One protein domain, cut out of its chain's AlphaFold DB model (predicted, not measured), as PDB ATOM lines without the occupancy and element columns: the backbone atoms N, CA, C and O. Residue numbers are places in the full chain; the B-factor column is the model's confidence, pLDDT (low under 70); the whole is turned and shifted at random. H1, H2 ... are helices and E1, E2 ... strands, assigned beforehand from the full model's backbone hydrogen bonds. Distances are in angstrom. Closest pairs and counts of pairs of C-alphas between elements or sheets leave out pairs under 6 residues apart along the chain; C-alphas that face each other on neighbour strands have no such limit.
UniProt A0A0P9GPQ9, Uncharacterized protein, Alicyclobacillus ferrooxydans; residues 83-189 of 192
ATOM      1  N   ARG A  83      32.717   5.331   2.534       85.44
ATOM      2  CA  ARG A  83      31.299   5.392   2.210       85.44
ATOM      3  C   ARG A  83      31.089   4.753   0.845       85.44
ATOM      4  O   ARG A  83      31.611   5.250  -0.150       85.44
ATOM      5  N   ALA A  84      30.306   3.678   0.802       90.88
ATOM      6  CA  ALA A  84      29.798   3.138  -0.454       90.88
ATOM      7  C   ALA A  84      28.836   4.151  -1.091       90.88
ATOM      8  O   ALA A  84      27.964   4.702  -0.409       90.88
ATOM      9  N   ILE A  85      29.029   4.413  -2.379       93.12
ATOM     10  CA  ILE A  85      28.224   5.334  -3.181       93.12
ATOM     11  C   ILE A  85      28.064   4.760  -4.586       93.12
ATOM     12  O   ILE A  85      28.828   3.893  -4.991       93.12
ATOM     13  N   GLU A  86      27.088   5.263  -5.330       94.25
ATOM     14  CA  GLU A  86      26.902   4.938  -6.743       94.25
ATOM     15  C   GLU A  86      26.686   6.253  -7.487       94.25
ATOM     16  O   GLU A  86      25.566   6.747  -7.610       94.25
ATOM     17  N   VAL A  87      27.789   6.882  -7.898       97.31
ATOM     18  CA  VAL A  87      27.742   8.132  -8.669       97.31
ATOM     19  C   VAL A  87      28.146   7.815 -10.105       97.31
ATOM     20  O   VAL A  87      29.342   7.636 -10.361       97.31
ATOM     21  N   PRO A  88      27.182   7.699 -11.037       97.62
ATOM     22  CA  PRO A  88      27.486   7.453 -12.435       97.62
ATOM     23  C   PRO A  88      28.063   8.709 -13.089       97.62
ATOM     24  O   PRO A  88      27.714   9.841 -12.741       97.62
ATOM     25  N   PHE A  89      28.919   8.505 -14.079       97.56
ATOM     26  CA  PHE A  89      29.442   9.559 -14.936       97.56
ATOM     27  C   PHE A  89      29.631   9.026 -16.357       97.56
ATOM     28  O   PHE A  89      29.726   7.819 -16.575       97.56
ATOM     29  N   ALA A  90      29.686   9.939 -17.322       96.88
ATOM     30  CA  ALA A  90      29.932   9.621 -18.721       96.88
ATOM     31  C   ALA A  90      31.190  10.349 -19.191       96.88
ATOM     32  O   ALA A  90      31.412  11.508 -18.833       96.88
ATOM     33  N   CYS A  91      31.978   9.673 -20.013       96.69
ATOM     34  CA  CYS A  91      33.234  10.159 -20.556       96.69
ATOM     35  C   CYS A  91      33.165  10.274 -22.073       96.69
ATOM     36  O   CYS A  91      32.442   9.533 -22.749       96.69
ATOM     37  N   LYS A  92      33.949  11.211 -22.604       94.56
ATOM     38  CA  LYS A  92      34.100  11.447 -24.036       94.56
ATOM     39  C   LYS A  92      35.556  11.775 -24.323       94.56
ATOM     40  O   LYS A  92      36.144  12.585 -23.619       94.56
ATOM     41  N   LEU A  93      36.115  11.160 -25.353       92.19
ATOM     42  CA  LEU A  93      37.473  11.414 -25.811       92.19
ATOM     43  C   LEU A  93      37.479  11.403 -27.336       92.19
ATOM     44  O   LEU A  93      36.963  10.471 -27.945       92.19
ATOM     45  N   THR A  94      38.067  12.427 -27.946       89.25
ATOM     46  CA  THR A  94      38.260  12.476 -29.397       89.25
ATOM     47  C   THR A  94      39.726  12.214 -29.707       89.25
ATOM     48  O   THR A  94      40.581  13.003 -29.311       89.25
ATOM     49  N   VAL A  95      40.010  11.129 -30.427       82.69
ATOM     50  CA  VAL A  95      41.350  10.794 -30.936       82.69
ATOM     51  C   VAL A  95      41.253  10.659 -32.449       82.69
ATOM     52  O   VAL A  95      40.408   9.909 -32.925       82.69
ATOM     53  N   ASP A  96      42.077  11.391 -33.203       85.69
ATOM     54  CA  ASP A  96      42.114  11.343 -34.675       85.69
ATOM     55  C   ASP A  96      40.719  11.447 -35.333       85.69
ATOM     56  O   ASP A  96      40.318  10.604 -36.137       85.69
ATOM     57  N   ASP A  97      39.940  12.461 -34.930       87.94
ATOM     58  CA  ASP A  97      38.548  12.711 -35.352       87.94
ATOM     59  C   ASP A  97      37.538  11.587 -35.026       87.94
ATOM     60  O   ASP A  97      36.361  11.667 -35.390       87.94
ATOM     61  N   CYS A  98      37.954  10.563 -34.279       88.81
ATOM     62  CA  CYS A  98      37.091   9.504 -33.778       88.81
ATOM     63  C   CYS A  98      36.658   9.821 -32.345       88.81
ATOM     64  O   CYS A  98      37.473   9.862 -31.422       88.81
ATOM     65  N   LEU A  99      35.354  10.033 -32.155       92.69
ATOM     66  CA  LEU A  99      34.760  10.206 -30.833       92.69
ATOM     67  C   LEU A  99      34.529   8.839 -30.183       92.69
ATOM     68  O   LEU A  99      33.682   8.064 -30.628       92.69
ATOM     69  N   GLU A 100      35.233   8.585 -29.090       93.75
ATOM     70  CA  GLU A 100      34.990   7.466 -28.192       93.75
ATOM     71  C   GLU A 100      34.208   7.947 -26.964       93.75
ATOM     72  O   GLU A 100      34.488   9.002 -26.390       93.75
ATOM     73  N   THR A 101      33.213   7.167 -26.540       95.56
ATOM     74  CA  THR A 101      32.412   7.450 -25.344       95.56
ATOM     75  C   THR A 101      32.275   6.201 -24.493       95.56
ATOM     76  O   THR A 101      32.062   5.117 -25.033       95.56
ATOM     77  N   TRP A 102      32.343   6.352 -23.175       96.88
ATOM     78  CA  TRP A 102      32.115   5.258 -22.232       96.88
ATOM     79  C   TRP A 102      31.487   5.780 -20.946       96.88
ATOM     80  O   TRP A 102      31.642   6.951 -20.599       96.88
ATOM     81  N   ASP A 103      30.808   4.890 -20.235       97.00
ATOM     82  CA  ASP A 103      30.253   5.172 -18.919       97.00
ATOM     83  C   ASP A 103      31.188   4.663 -17.816       97.00
ATOM     84  O   ASP A 103      32.014   3.760 -18.012       97.00
ATOM     85  N   GLY A 104      31.042   5.247 -16.633       97.38
ATOM     86  CA  GLY A 104      31.725   4.817 -15.427       97.38
ATOM     87  C   GLY A 104      30.934   5.141 -14.166       97.38
ATOM     88  O   GLY A 104      29.865   5.756 -14.198       97.38
ATOM     89  N   MET A 105      31.460   4.691 -13.033       98.00
ATOM     90  CA  MET A 105      30.846   4.842 -11.724       98.00
ATOM     91  C   MET A 105      31.901   5.073 -10.647       98.00
ATOM     92  O   MET A 105      32.952   4.431 -10.630       98.00
ATOM     93  N   VAL A 106      31.611   5.972  -9.709       97.94
ATOM     94  CA  VAL A 106      32.332   6.026  -8.437       97.94
ATOM     95  C   VAL A 106      31.625   5.110  -7.448       97.94
ATOM     96  O   VAL A 106      30.450   5.324  -7.154       97.94
ATOM     97  N   SER A 107      32.348   4.103  -6.955       94.62
ATOM     98  CA  SER A 107      31.797   3.035  -6.095       94.62
ATOM     99  C   SER A 107      31.992   3.286  -4.597       94.62
ATOM    100  O   SER A 107      31.251   2.778  -3.752       94.62
ATOM    101  N   TRP A 108      33.001   4.076  -4.235       94.81
ATOM    102  CA  TRP A 108      33.212   4.512  -2.863       94.81
ATOM    103  C   TRP A 108      34.037   5.790  -2.796       94.81
ATOM    104  O   TRP A 108      34.798   6.108  -3.710       94.81
ATOM    105  N   ILE A 109      33.886   6.494  -1.677       94.38
ATOM    106  CA  ILE A 109      34.648   7.688  -1.326       94.38
ATOM    107  C   ILE A 109      35.002   7.671   0.161       94.38
ATOM    108  O   ILE A 109      34.242   7.185   1.001       94.38
ATOM    109  N   VAL A 110      36.165   8.214   0.479       90.75
ATOM    110  CA  VAL A 110      36.711   8.409   1.815       90.75
ATOM    111  C   VAL A 110      37.090   9.882   1.939       90.75
ATOM    112  O   VAL A 110      37.780  10.414   1.071       90.75
ATOM    113  N   SER A 111      36.651  10.538   3.013       90.06
ATOM    114  CA  SER A 111      37.156  11.862   3.390       90.06
ATOM    115  C   SER A 111      38.258  11.702   4.429       90.06
ATOM    116  O   SER A 111      38.045  11.067   5.460       90.06
ATOM    117  N   HIS A 112      39.415  12.300   4.160       85.62
ATOM    118  CA  HIS A 112      40.554  12.383   5.080       85.62
ATOM    119  C   HIS A 112      40.649  13.772   5.738       85.62
ATOM    120  O   HIS A 112      41.698  14.170   6.241       85.62
ATOM    121  N   GLY A 113      39.570  14.558   5.680       85.06
ATOM    122  CA  GLY A 113      39.495  15.928   6.194       85.06
ATOM    123  C   GLY A 113      40.139  16.964   5.268       85.06
ATOM    124  O   GLY A 113      39.485  17.929   4.886       85.06
ATOM    125  N   SER A 114      41.400  16.770   4.873       84.75
ATOM    126  CA  SER A 114      42.120  17.691   3.971       84.75
ATOM    127  C   SER A 114      42.019  17.330   2.489       84.75
ATOM    128  O   SER A 114      42.285  18.166   1.630       84.75
ATOM    129  N   HIS A 115      41.672  16.083   2.191       92.56
ATOM    130  CA  HIS A 115      41.593  15.532   0.847       92.56
ATOM    131  C   HIS A 115      40.630  14.343   0.845       92.56
ATOM    132  O   HIS A 115      40.167  13.887   1.894       92.56
ATOM    133  N   TYR A 116      40.344  13.837  -0.345       93.69
ATOM    134  CA  TYR A 116      39.453  12.717  -0.566       93.69
ATOM    135  C   TYR A 116      40.168  11.630  -1.353       93.69
ATOM    136  O   TYR A 116      40.975  11.909  -2.238       93.69
ATOM    137  N   GLU A 117      39.827  10.387  -1.047       95.31
ATOM    138  CA  GLU A 117      40.191   9.222  -1.845       95.31
ATOM    139  C   GLU A 117      38.900   8.583  -2.350       95.31
ATOM    140  O   GLU A 117      37.962   8.383  -1.581       95.31
ATOM    141  N   PHE A 118      38.819   8.264  -3.634       96.88
ATOM    142  CA  PHE A 118      37.660   7.583  -4.203       96.88
ATOM    143  C   PHE A 118      38.078   6.569  -5.259       96.88
ATOM    144  O   PHE A 118      39.195   6.612  -5.779       96.88
ATOM    145  N   TYR A 119      37.178   5.640  -5.569       97.50
ATOM    146  CA  TYR A 119      37.437   4.591  -6.550       97.50
ATOM    147  C   TYR A 119      36.543   4.717  -7.758       97.50
ATOM    148  O   TYR A 119      35.314   4.658  -7.659       97.50
ATOM    149  N   VAL A 120      37.211   4.846  -8.893       98.00
ATOM    150  CA  VAL A 120      36.622   4.942 -10.214       98.00
ATOM    151  C   VAL A 120      36.553   3.544 -10.806       98.00
ATOM    152  O   VAL A 120      37.549   2.826 -10.820       98.00
ATOM    153  N   GLN A 121      35.382   3.167 -11.301       96.62
ATOM    154  CA  GLN A 121      35.167   2.017 -12.169       96.62
ATOM    155  C   GLN A 121      34.768   2.554 -13.536       96.62
ATOM    156  O   GLN A 121      33.791   3.291 -13.644       96.62
ATOM    157  N   ALA A 122      35.523   2.226 -14.573       92.38
ATOM    158  CA  ALA A 122      35.226   2.660 -15.928       92.38
ATOM    159  C   ALA A 122      35.633   1.560 -16.903       92.38
ATOM    160  O   ALA A 122      36.680   0.930 -16.743       92.38
ATOM    161  N   ARG A 123      34.801   1.328 -17.923       86.50
ATOM    162  CA  ARG A 123      34.968   0.196 -18.847       86.50
ATOM    163  C   ARG A 123      35.048  -1.134 -18.071       86.50
ATOM    164  O   ARG A 123      34.093  -1.494 -17.392       86.50
ATOM    165  N   GLU A 124      36.172  -1.845 -18.162       85.81
ATOM    166  CA  GLU A 124      36.412  -3.154 -17.531       85.81
ATOM    167  C   GLU A 124      37.459  -3.095 -16.400       85.81
ATOM    168  O   GLU A 124      37.900  -4.130 -15.900       85.81
ATOM    169  N   SER A 125      37.879  -1.896 -15.987       89.06
ATOM    170  CA  SER A 125      38.898  -1.698 -14.954       89.06
ATOM    171  C   SER A 125      38.458  -0.674 -13.905       89.06
ATOM    172  O   SER A 125      37.414  -0.022 -14.003       89.06
ATOM    173  N   GLY A 126      39.250  -0.556 -12.841       94.00
ATOM    174  CA  GLY A 126      39.032   0.464 -11.833       94.00
ATOM    175  C   GLY A 126      40.302   0.808 -11.077       94.00
ATOM    176  O   GLY A 126      41.211  -0.013 -10.935       94.00
ATOM    177  N   PHE A 127      40.361   2.037 -10.585       96.38
ATOM    178  CA  PHE A 127      41.538   2.584  -9.931       96.38
ATOM    179  C   PHE A 127      41.158   3.614  -8.869       96.38
ATOM    180  O   PHE A 127      40.054   4.161  -8.835       96.38
ATOM    181  N   LYS A 128      42.109   3.855  -7.969       96.50
ATOM    182  CA  LYS A 128      41.992   4.859  -6.915       96.50
ATOM    183  C   LYS A 128      42.408   6.223  -7.440       96.50
ATOM    184  O   LYS A 128      43.385   6.332  -8.177       96.50
ATOM    185  N   VAL A 129      41.707   7.247  -6.981       97.50
ATOM    186  CA  VAL A 129      42.030   8.651  -7.214       97.50
ATOM    187  C   VAL A 129      42.109   9.348  -5.868       97.50
ATOM    188  O   VAL A 129      41.261   9.131  -5.002       97.50
ATOM    189  N   ILE A 130      43.127  10.184  -5.700       97.50
ATOM    190  CA  ILE A 130      43.284  11.048  -4.532       97.50
ATOM    191  C   ILE A 130      43.169  12.489  -5.014       97.50
ATOM    192  O   ILE A 130      43.834  12.875  -5.972       97.50
ATOM    193  N   VAL A 131      42.322  13.282  -4.368       96.62
ATOM    194  CA  VAL A 131      42.042  14.656  -4.786       96.62
ATOM    195  C   VAL A 131      41.946  15.580  -3.580       96.62
ATOM    196  O   VAL A 131      41.421  15.195  -2.536       96.62
ATOM    197  N   GLY A 132      42.400  16.819  -3.712       94.44
ATOM    198  CA  GLY A 132      42.207  17.820  -2.672       94.44
ATOM    199  C   GLY A 132      42.520  19.237  -3.141       94.44
ATOM    200  O   GLY A 132      43.062  19.421  -4.232       94.44
ATOM    201  N   PRO A 133      42.180  20.246  -2.328       92.25
ATOM    202  CA  PRO A 133      42.555  21.625  -2.593       92.25
ATOM    203  C   PRO A 133      44.074  21.821  -2.483       92.25
ATOM    204  O   PRO A 133      44.751  21.214  -1.650       92.25
ATOM    205  N   SER A 134      44.601  22.724  -3.301       88.06
ATOM    206  CA  SER A 134      45.975  23.224  -3.261       88.06
ATOM    207  C   SER A 134      45.964  24.760  -3.226       88.06
ATOM    208  O   SER A 134      44.921  25.396  -3.372       88.06
ATOM    209  N   LEU A 135      47.124  25.396  -3.026       84.19
ATOM    210  CA  LEU A 135      47.211  26.867  -3.019       84.19
ATOM    211  C   LEU A 135      46.835  27.503  -4.370       84.19
ATOM    212  O   LEU A 135      46.458  28.672  -4.406       84.19
ATOM    213  N   SER A 136      46.961  26.753  -5.466       81.81
ATOM    214  CA  SER A 136      46.730  27.199  -6.844       81.81
ATOM    215  C   SER A 136      45.431  26.667  -7.454       81.81
ATOM    216  O   SER A 136      45.134  26.995  -8.602       81.81
ATOM    217  N   GLY A 137      44.650  25.871  -6.720       90.12
ATOM    218  CA  GLY A 137      43.452  25.220  -7.241       90.12
ATOM    219  C   GLY A 137      43.203  23.897  -6.537       90.12
ATOM    220  O   GLY A 137      43.010  23.862  -5.323       90.12
ATOM    221  N   TRP A 138      43.191  22.816  -7.304       94.69
ATOM    222  CA  TRP A 138      43.077  21.450  -6.802       94.69
ATOM    223  C   TRP A 138      44.242  20.612  -7.316       94.69
ATOM    224  O   TRP A 138      44.922  20.990  -8.262       94.69
ATOM    225  N   PHE A 139      44.476  19.463  -6.699       95.25
ATOM    226  CA  PHE A 139      45.353  18.438  -7.249       95.25
ATOM    227  C   PHE A 139      44.569  17.149  -7.461       95.25
ATOM    228  O   PHE A 139      43.617  16.870  -6.729       95.25
ATOM    229  N   LEU A 140      44.996  16.348  -8.431       96.00
ATOM    230  CA  LEU A 140      44.490  15.004  -8.671       96.00
ATOM    231  C   LEU A 140      45.668  14.058  -8.857       96.00
ATOM    232  O   LEU A 140      46.458  14.209  -9.783       96.00
ATOM    233  N   ALA A 141      45.770  13.064  -7.982       96.38
ATOM    234  CA  ALA A 141      46.772  12.017  -8.055       96.38
ATOM    235  C   ALA A 141      46.137  10.684  -8.467       96.38
ATOM    236  O   ALA A 141      45.116  10.268  -7.909       96.38
ATOM    237  N   LEU A 142      46.784  10.003  -9.414       94.56
ATOM    238  CA  LEU A 142      46.471   8.637  -9.826       94.56
ATOM    239  C   LEU A 142      47.644   7.727  -9.433       94.56
ATOM    240  O   LEU A 142      48.600   7.603 -10.201       94.56
ATOM    241  N   PRO A 143      47.596   7.058  -8.265       92.62
ATOM    242  CA  PRO A 143      48.714   6.243  -7.791       92.62
ATOM    243  C   PRO A 143      49.120   5.123  -8.755       92.62
ATOM    244  O   PRO A 143      50.299   4.808  -8.851       92.62
ATOM    245  N   VAL A 144      48.163   4.546  -9.493       89.88
ATOM    246  CA  VAL A 144      48.428   3.468 -10.465       89.88
ATOM    247  C   VAL A 144      49.286   3.924 -11.654       89.88
ATOM    248  O   VAL A 144      49.975   3.103 -12.247       89.88
ATOM    249  N   HIS A 145      49.266   5.224 -11.964       88.56
ATOM    250  CA  HIS A 145      50.080   5.844 -13.017       88.56
ATOM    251  C   HIS A 145      51.304   6.575 -12.459       88.56
ATOM    252  O   HIS A 145      52.079   7.121 -13.230       88.56
ATOM    253  N   GLU A 146      51.476   6.625 -11.133       92.88
ATOM    254  CA  GLU A 146      52.524   7.412 -10.463       92.88
ATOM    255  C   GLU A 146      52.519   8.912 -10.853       92.88
ATOM    256  O   GLU A 146      53.548   9.585 -10.815       92.88
ATOM    257  N   VAL A 147      51.341   9.455 -11.193       91.19
ATOM    258  CA  VAL A 147      51.153  10.837 -11.677       91.19
ATOM    259  C   VAL A 147      50.313  11.666 -10.703       91.19
ATOM    260  O   VAL A 147      49.351  11.177 -10.103       91.19
ATOM    261  N   CYS A 148      50.653  12.953 -10.590       94.19
ATOM    262  CA  CYS A 148      49.845  13.983  -9.941       94.19
ATOM    263  C   CYS A 148      49.708  15.193 -10.874       94.19
ATOM    264  O   CYS A 148      50.702  15.650 -11.438       94.19
ATOM    265  N   LEU A 149      48.488  15.699 -11.028       93.69
ATOM    266  CA  LEU A 149      48.148  16.835 -11.877       93.69
ATOM    267  C   LEU A 149      47.647  18.004 -11.030       93.69
ATOM    268  O   LEU A 149      46.822  17.813 -10.135       93.69
ATOM    269  N   ASP A 150      48.083  19.215 -11.374       94.06
ATOM    270  CA  ASP A 150      47.432  20.444 -10.920       94.06
ATOM    271  C   ASP A 150      46.156  20.675 -11.732       94.06
ATOM    272  O   ASP A 150      46.190  20.731 -12.964       94.06
ATOM    273  N   LEU A 151      45.042  20.849 -11.031       94.06
ATOM    274  CA  LEU A 151      43.715  21.095 -11.575       94.06
ATOM    275  C   LEU A 151      43.221  22.500 -11.216       94.06
ATOM    276  O   LEU A 151      43.671  23.122 -10.250       94.06
ATOM    277  N   ALA A 152      42.241  22.983 -11.981       93.44
ATOM    278  CA  ALA A 152      41.455  24.153 -11.609       93.44
ATOM    279  C   ALA A 152      40.397  23.753 -10.557       93.44
ATOM    280  O   ALA A 152      40.694  23.071  -9.579       93.44
ATOM    281  N   SER A 153      39.144  24.171 -10.729       93.06
ATOM    282  CA  SER A 153      38.029  23.667  -9.919       93.06
ATOM    283  C   SER A 153      37.588  22.281 -10.417       93.06
ATOM    284  O   SER A 153      37.606  22.057 -11.630       93.06
ATOM    285  N   PRO A 154      37.074  21.379  -9.556       94.62
ATOM    286  CA  PRO A 154      36.393  20.151  -9.982       94.62
ATOM    287  C   PRO A 154      35.280  20.382 -11.018       94.62
ATOM    288  O   PRO A 154      34.961  19.495 -11.809       94.62
ATOM    289  N   SER A 155      34.681  21.578 -11.032       94.81
ATOM    290  CA  SER A 155      33.655  21.969 -12.000       94.81
ATOM    291  C   SER A 155      34.195  22.291 -13.400       94.81
ATOM    292  O   SER A 155      33.422  22.232 -14.357       94.81
ATOM    293  N   ASP A 156      35.476  22.650 -13.528       95.38
ATOM    294  CA  ASP A 156      36.105  23.094 -14.778       95.38
ATOM    295  C   ASP A 156      36.650  21.903 -15.571       95.38
ATOM    296  O   ASP A 156      37.842  21.598 -15.573       95.38
ATOM    297  N   LEU A 157      35.730  21.171 -16.197       94.69
ATOM    298  CA  LEU A 157      36.069  19.945 -16.908       94.69
ATOM    299  C   LEU A 157      37.014  20.212 -18.089       94.69
ATOM    300  O   LEU A 157      37.973  19.473 -18.252       94.69
ATOM    301  N   PHE A 158      36.805  21.296 -18.841       94.88
ATOM    302  CA  PHE A 158      37.629  21.631 -20.007       94.88
ATOM    303  C   PHE A 158      39.101  21.829 -19.623       94.88
ATOM    304  O   PHE A 158      39.977  21.172 -20.180       94.88
ATOM    305  N   TYR A 159      39.378  22.672 -18.621       94.56
ATOM    306  CA  TYR A 159      40.753  22.905 -18.178       94.56
ATOM    307  C   TYR A 159      41.393  21.638 -17.594       94.56
ATOM    308  O   TYR A 159      42.567  21.349 -17.826       94.56
ATOM    309  N   ASN A 160      40.626  20.861 -16.827       96.19
ATOM    310  CA  ASN A 160      41.136  19.638 -16.211       96.19
ATOM    311  C   ASN A 160      41.437  18.550 -17.258       96.19
ATOM    312  O   ASN A 160      42.418  17.821 -17.113       96.19
ATOM    313  N   GLU A 161      40.646  18.461 -18.328       96.06
ATOM    314  CA  GLU A 161      40.926  17.589 -19.472       96.06
ATOM    315  C   GLU A 161      42.198  18.032 -20.211       96.06
ATOM    316  O   GLU A 161      43.050  17.192 -20.499       96.06
ATOM    317  N   GLU A 162      42.416  19.335 -20.429       95.75
ATOM    318  CA  GLU A 162      43.675  19.837 -21.009       95.75
ATOM    319  C   GLU A 162      44.905  19.412 -20.190       95.75
ATOM    320  O   GLU A 162      45.940  19.054 -20.757       95.75
ATOM    321  N   LYS A 163      44.800  19.390 -18.855       95.75
ATOM    322  CA  LYS A 163      45.878  18.911 -17.970       95.75
ATOM    323  C   LYS A 163      46.159  17.424 -18.128       95.75
ATOM    324  O   LYS A 163      47.325  17.033 -18.096       95.75
ATOM    325  N   VAL A 164      45.118  16.619 -18.323       96.12
ATOM    326  CA  VAL A 164      45.261  15.196 -18.652       96.12
ATOM    327  C   VAL A 164      45.980  15.040 -19.989       96.12
ATOM    328  O   VAL A 164      46.955  14.300 -20.067       96.12
ATOM    329  N   PHE A 165      45.561  15.777 -21.021       94.25
ATOM    330  CA  PHE A 165      46.175  15.705 -22.350       94.25
ATOM    331  C   PHE A 165      47.633  16.165 -22.382       94.25
ATOM    332  O   PHE A 165      48.421  15.651 -23.173       94.25
ATOM    333  N   ALA A 166      48.004  17.109 -21.518       94.50
ATOM    334  CA  ALA A 166      49.372  17.601 -21.404       94.50
ATOM    335  C   ALA A 166      50.324  16.632 -20.672       94.50
ATOM    336  O   ALA A 166      51.536  16.839 -20.720       94.50
ATOM    337  N   CYS A 167      49.813  15.598 -19.991       93.62
ATOM    338  CA  CYS A 167      50.626  14.635 -19.252       93.62
ATOM    339  C   CYS A 167      50.899  13.380 -20.092       93.62
ATOM    340  O   CYS A 167      50.041  12.515 -20.244       93.62
ATOM    341  N   SER A 168      52.119  13.266 -20.620       92.38
ATOM    342  CA  SER A 168      52.542  12.154 -21.483       92.38
ATOM    343  C   SER A 168      52.597  10.789 -20.791       92.38
ATOM    344  O   SER A 168      52.508   9.755 -21.448       92.38
ATOM    345  N   GLU A 169      52.777  10.782 -19.477       91.44
ATOM    346  CA  GLU A 169      52.915   9.600 -18.630       91.44
ATOM    347  C   GLU A 169      51.557   9.016 -18.229       91.44
ATOM    348  O   GLU A 169      51.486   7.885 -17.750       91.44
ATOM    349  N   LEU A 170      50.476   9.774 -18.427       91.81
ATOM    350  CA  LEU A 170      49.131   9.381 -18.048       91.81
ATOM    351  C   LEU A 170      48.389   8.770 -19.235       91.81
ATOM    352  O   LEU A 170      48.264   9.365 -20.306       91.81
ATOM    353  N   ASN A 171      47.803   7.593 -19.020       91.81
ATOM    354  CA  ASN A 171      46.831   7.060 -19.961       91.81
ATOM    355  C   ASN A 171      45.620   8.009 -20.062       91.81
ATOM    356  O   ASN A 171      44.934   8.255 -19.068       91.81
ATOM    357  N   GLN A 172      45.336   8.513 -21.266       93.44
ATOM    358  CA  GLN A 172      44.267   9.493 -21.485       93.44
ATOM    359  C   GLN A 172      42.885   8.969 -21.072       93.44
ATOM    360  O   GLN A 172      42.107   9.721 -20.500       93.44
ATOM    361  N   VAL A 173      42.575   7.688 -21.292       94.38
ATOM    362  CA  VAL A 173      41.282   7.099 -20.898       94.38
ATOM    363  C   VAL A 173      41.106   7.139 -19.380       94.38
ATOM    364  O   VAL A 173      40.052   7.558 -18.892       94.38
ATOM    365  N   ASP A 174      42.138   6.761 -18.626       95.50
ATOM    366  CA  ASP A 174      42.096   6.789 -17.161       95.50
ATOM    367  C   ASP A 174      42.075   8.227 -16.631       95.50
ATOM    368  O   ASP A 174      41.298   8.545 -15.730       95.50
ATOM    369  N   GLY A 175      42.859   9.125 -17.230       96.25
ATOM    370  CA  GLY A 175      42.853  10.544 -16.879       96.25
ATOM    371  C   GLY A 175      41.487  11.201 -17.094       96.25
ATOM    372  O   GLY A 175      40.961  11.827 -16.173       96.25
ATOM    373  N   ILE A 176      40.868  10.993 -18.263       97.31
ATOM    374  CA  ILE A 176      39.518  11.487 -18.580       97.31
ATOM    375  C   ILE A 176      38.480  10.894 -17.623       97.31
ATOM    376  O   ILE A 176      37.609  11.614 -17.126       97.31
ATOM    377  N   SER A 177      38.594   9.603 -17.301       97.88
ATOM    378  CA  SER A 177      37.716   8.948 -16.325       97.88
ATOM    379  C   SER A 177      37.848   9.573 -14.934       97.88
ATOM    380  O   SER A 177      36.839   9.825 -14.277       97.88
ATOM    381  N   ALA A 178      39.068   9.899 -14.499       97.81
ATOM    382  CA  ALA A 178      39.322  10.514 -13.200       97.81
ATOM    383  C   ALA A 178      38.732  11.930 -13.088       97.81
ATOM    384  O   ALA A 178      38.050  12.231 -12.104       97.81
ATOM    385  N   VAL A 179      38.938  12.792 -14.093       97.88
ATOM    386  CA  VAL A 179      38.396  14.167 -14.077       97.88
ATOM    387  C   VAL A 179      36.874  14.191 -14.254       97.88
ATOM    388  O   VAL A 179      36.195  14.991 -13.608       97.88
ATOM    389  N   SER A 180      36.314  13.263 -15.039       98.06
ATOM    390  CA  SER A 180      34.860  13.103 -15.193       98.06
ATOM    391  C   SER A 180      34.204  12.647 -13.887       98.06
ATOM    392  O   SER A 180      33.189  13.208 -13.467       98.06
ATOM    393  N   ALA A 181      34.813  11.675 -13.200       98.06
ATOM    394  CA  ALA A 181      34.368  11.205 -11.893       98.06
ATOM    395  C   ALA A 181      34.430  12.314 -10.829       98.06
ATOM    396  O   ALA A 181      33.461  12.526 -10.095       98.06
ATOM    397  N   LEU A 182      35.535  13.070 -10.785       97.56
ATOM    398  CA  LEU A 182      35.696  14.233  -9.909       97.56
ATOM    399  C   LEU A 182      34.579  15.265 -10.143       97.56
ATOM    400  O   LEU A 182      33.949  15.732  -9.191       97.56
ATOM    401  N   ASN A 183      34.283  15.581 -11.405       97.44
ATOM    402  CA  ASN A 183      33.214  16.510 -11.763       97.44
ATOM    403  C   ASN A 183      31.827  16.014 -11.318       97.44
ATOM    404  O   ASN A 183      31.021  16.797 -10.808       97.44
ATOM    405  N   ALA A 184      31.544  14.720 -11.480       97.62
ATOM    406  CA  ALA A 184      30.275  14.116 -11.077       97.62
ATOM    407  C   ALA A 184      30.081  14.120  -9.553       97.62
ATOM    408  O   ALA A 184      29.002  14.464  -9.062       97.62
ATOM    409  N   LEU A 185      31.134  13.811  -8.794       96.62
ATOM    410  CA  LEU A 185      31.135  13.910  -7.335       96.62
ATOM    411  C   LEU A 185      30.927  15.355  -6.859       96.62
ATOM    412  O   LEU A 185      30.131  15.585  -5.947       96.62
ATOM    413  N   TYR A 186      31.568  16.332  -7.512       95.31
ATOM    414  CA  TYR A 186      31.361  17.756  -7.226       95.31
ATOM    415  C   TYR A 186      29.905  18.174  -7.454       95.31
ATOM    416  O   TYR A 186      29.272  18.737  -6.565       95.31
ATOM    417  N   LYS A 187      29.327  17.818  -8.609       95.19
ATOM    418  CA  LYS A 187      27.910  18.078  -8.929       95.19
ATOM    419  C   LYS A 187      26.939  17.398  -7.961       95.19
ATOM    420  O   LYS A 187      25.846  17.906  -7.738       95.19
ATOM    421  N   SER A 188      27.347  16.271  -7.388       94.44
ATOM    422  CA  SER A 188      26.569  15.520  -6.398       94.44
ATOM    423  C   SER A 188      26.738  16.051  -4.965       94.44
ATOM    424  O   SER A 188      26.124  15.513  -4.046       94.44
ATOM    425  N   GLY A 189      27.550  17.096  -4.759       91.00
ATOM    426  CA  GLY A 189      27.723  17.766  -3.468       91.00
ATOM    427  C   GLY A 189      28.664  17.058  -2.489       91.00
ATOM    428  O   GLY A 189      28.569  17.297  -1.289       91.00
TER     429      GLY A 189
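This is residues 83 to 189 of the 192 residues of an uncharacterized protein of Alicyclobacillus ferrooxydans (UniProt A0A0P9GPQ9). One strongly twisted, six-stranded sheet curls like part of a barrel round the long helix H2, which fills its hollow, while the shorter helix H1 sits beside the strand E6 at one edge and folds back into H2 as a helical hairpin. The barrel is only partial: its edge strands E1 and E6 stay apart. The printed part has 107 residues, running E1, E2, E3, E4, E5, E6, H1, H2, and the sheet's order is that same E1 to E6, all antiparallel. The class is mixed, helices and strands. The whole is compact, with a radius of gyration of the C-alphas of 12.8 A and spans of 41 by 30 by 24 A.

Find C-alpha 83 at (31.299, 5.392, 2.210); from there E1 runs through residues 83 to 95, 35.1 A long, and bends by 57 degrees at residue 86. E2, residues 98 to 111, comes back over 37.2 A and bends by 63 degrees at residue 108. Next come E3, residues 116 to 122, 18.8 A, and E4, residues 125 to 134, 28.4 A. E5 holds residues 137 to 142, 17.1 A, and E6 residues 147 to 151, 12.7 A. Look for H1 at residues 157 to 165, 12.2 A, starting at C-alpha 157 (36.069, 19.945, -16.908). H2, residues 172 to 187, runs 22.3 A and ends at C-alpha 187 (27.910, 18.078, -8.929).

The six strands make a meander, each the antiparallel neighbour of the one before. Between E1 and E2, look at N 91 and O 102, 2.8 A apart and within hydrogen-bond range. The same range holds for N 105 and O 121 of E2 and E3, 2.8 A, N 118 and O 129 of E3 and E4, 2.9 A, N 139 and O 132 of E4 and E5, 2.8 A, and N 149 and O 140 of E5 and E6, 2.8 A. The sheet curls round H2; the closest C-alphas of E1 and H2 are those of Phe 89 and Ala 181, 6.0 A. With H1 and H2 on one face, sheet and helices form two layers, but H1 stands at the sheet's level, its height over the sheet 3.2 A. The closest C-alphas of E6 and H1 are those of Leu 151 and Asn 160, 5.5 A. H1 and H2 touch, closest at C-alphas 164 and 175, 5.5 A, with a shallow tilt of 23 degrees, opposite ways. In both helices every O i to N i+4 pair is within hydrogen-bond range.

The two C-alphas farthest apart are those of Asp 97 and Gly 113, 41.7 A. The printed part has no cut, and no link is long. Its mean pLDDT is 93.6, and no printed residue is under 70.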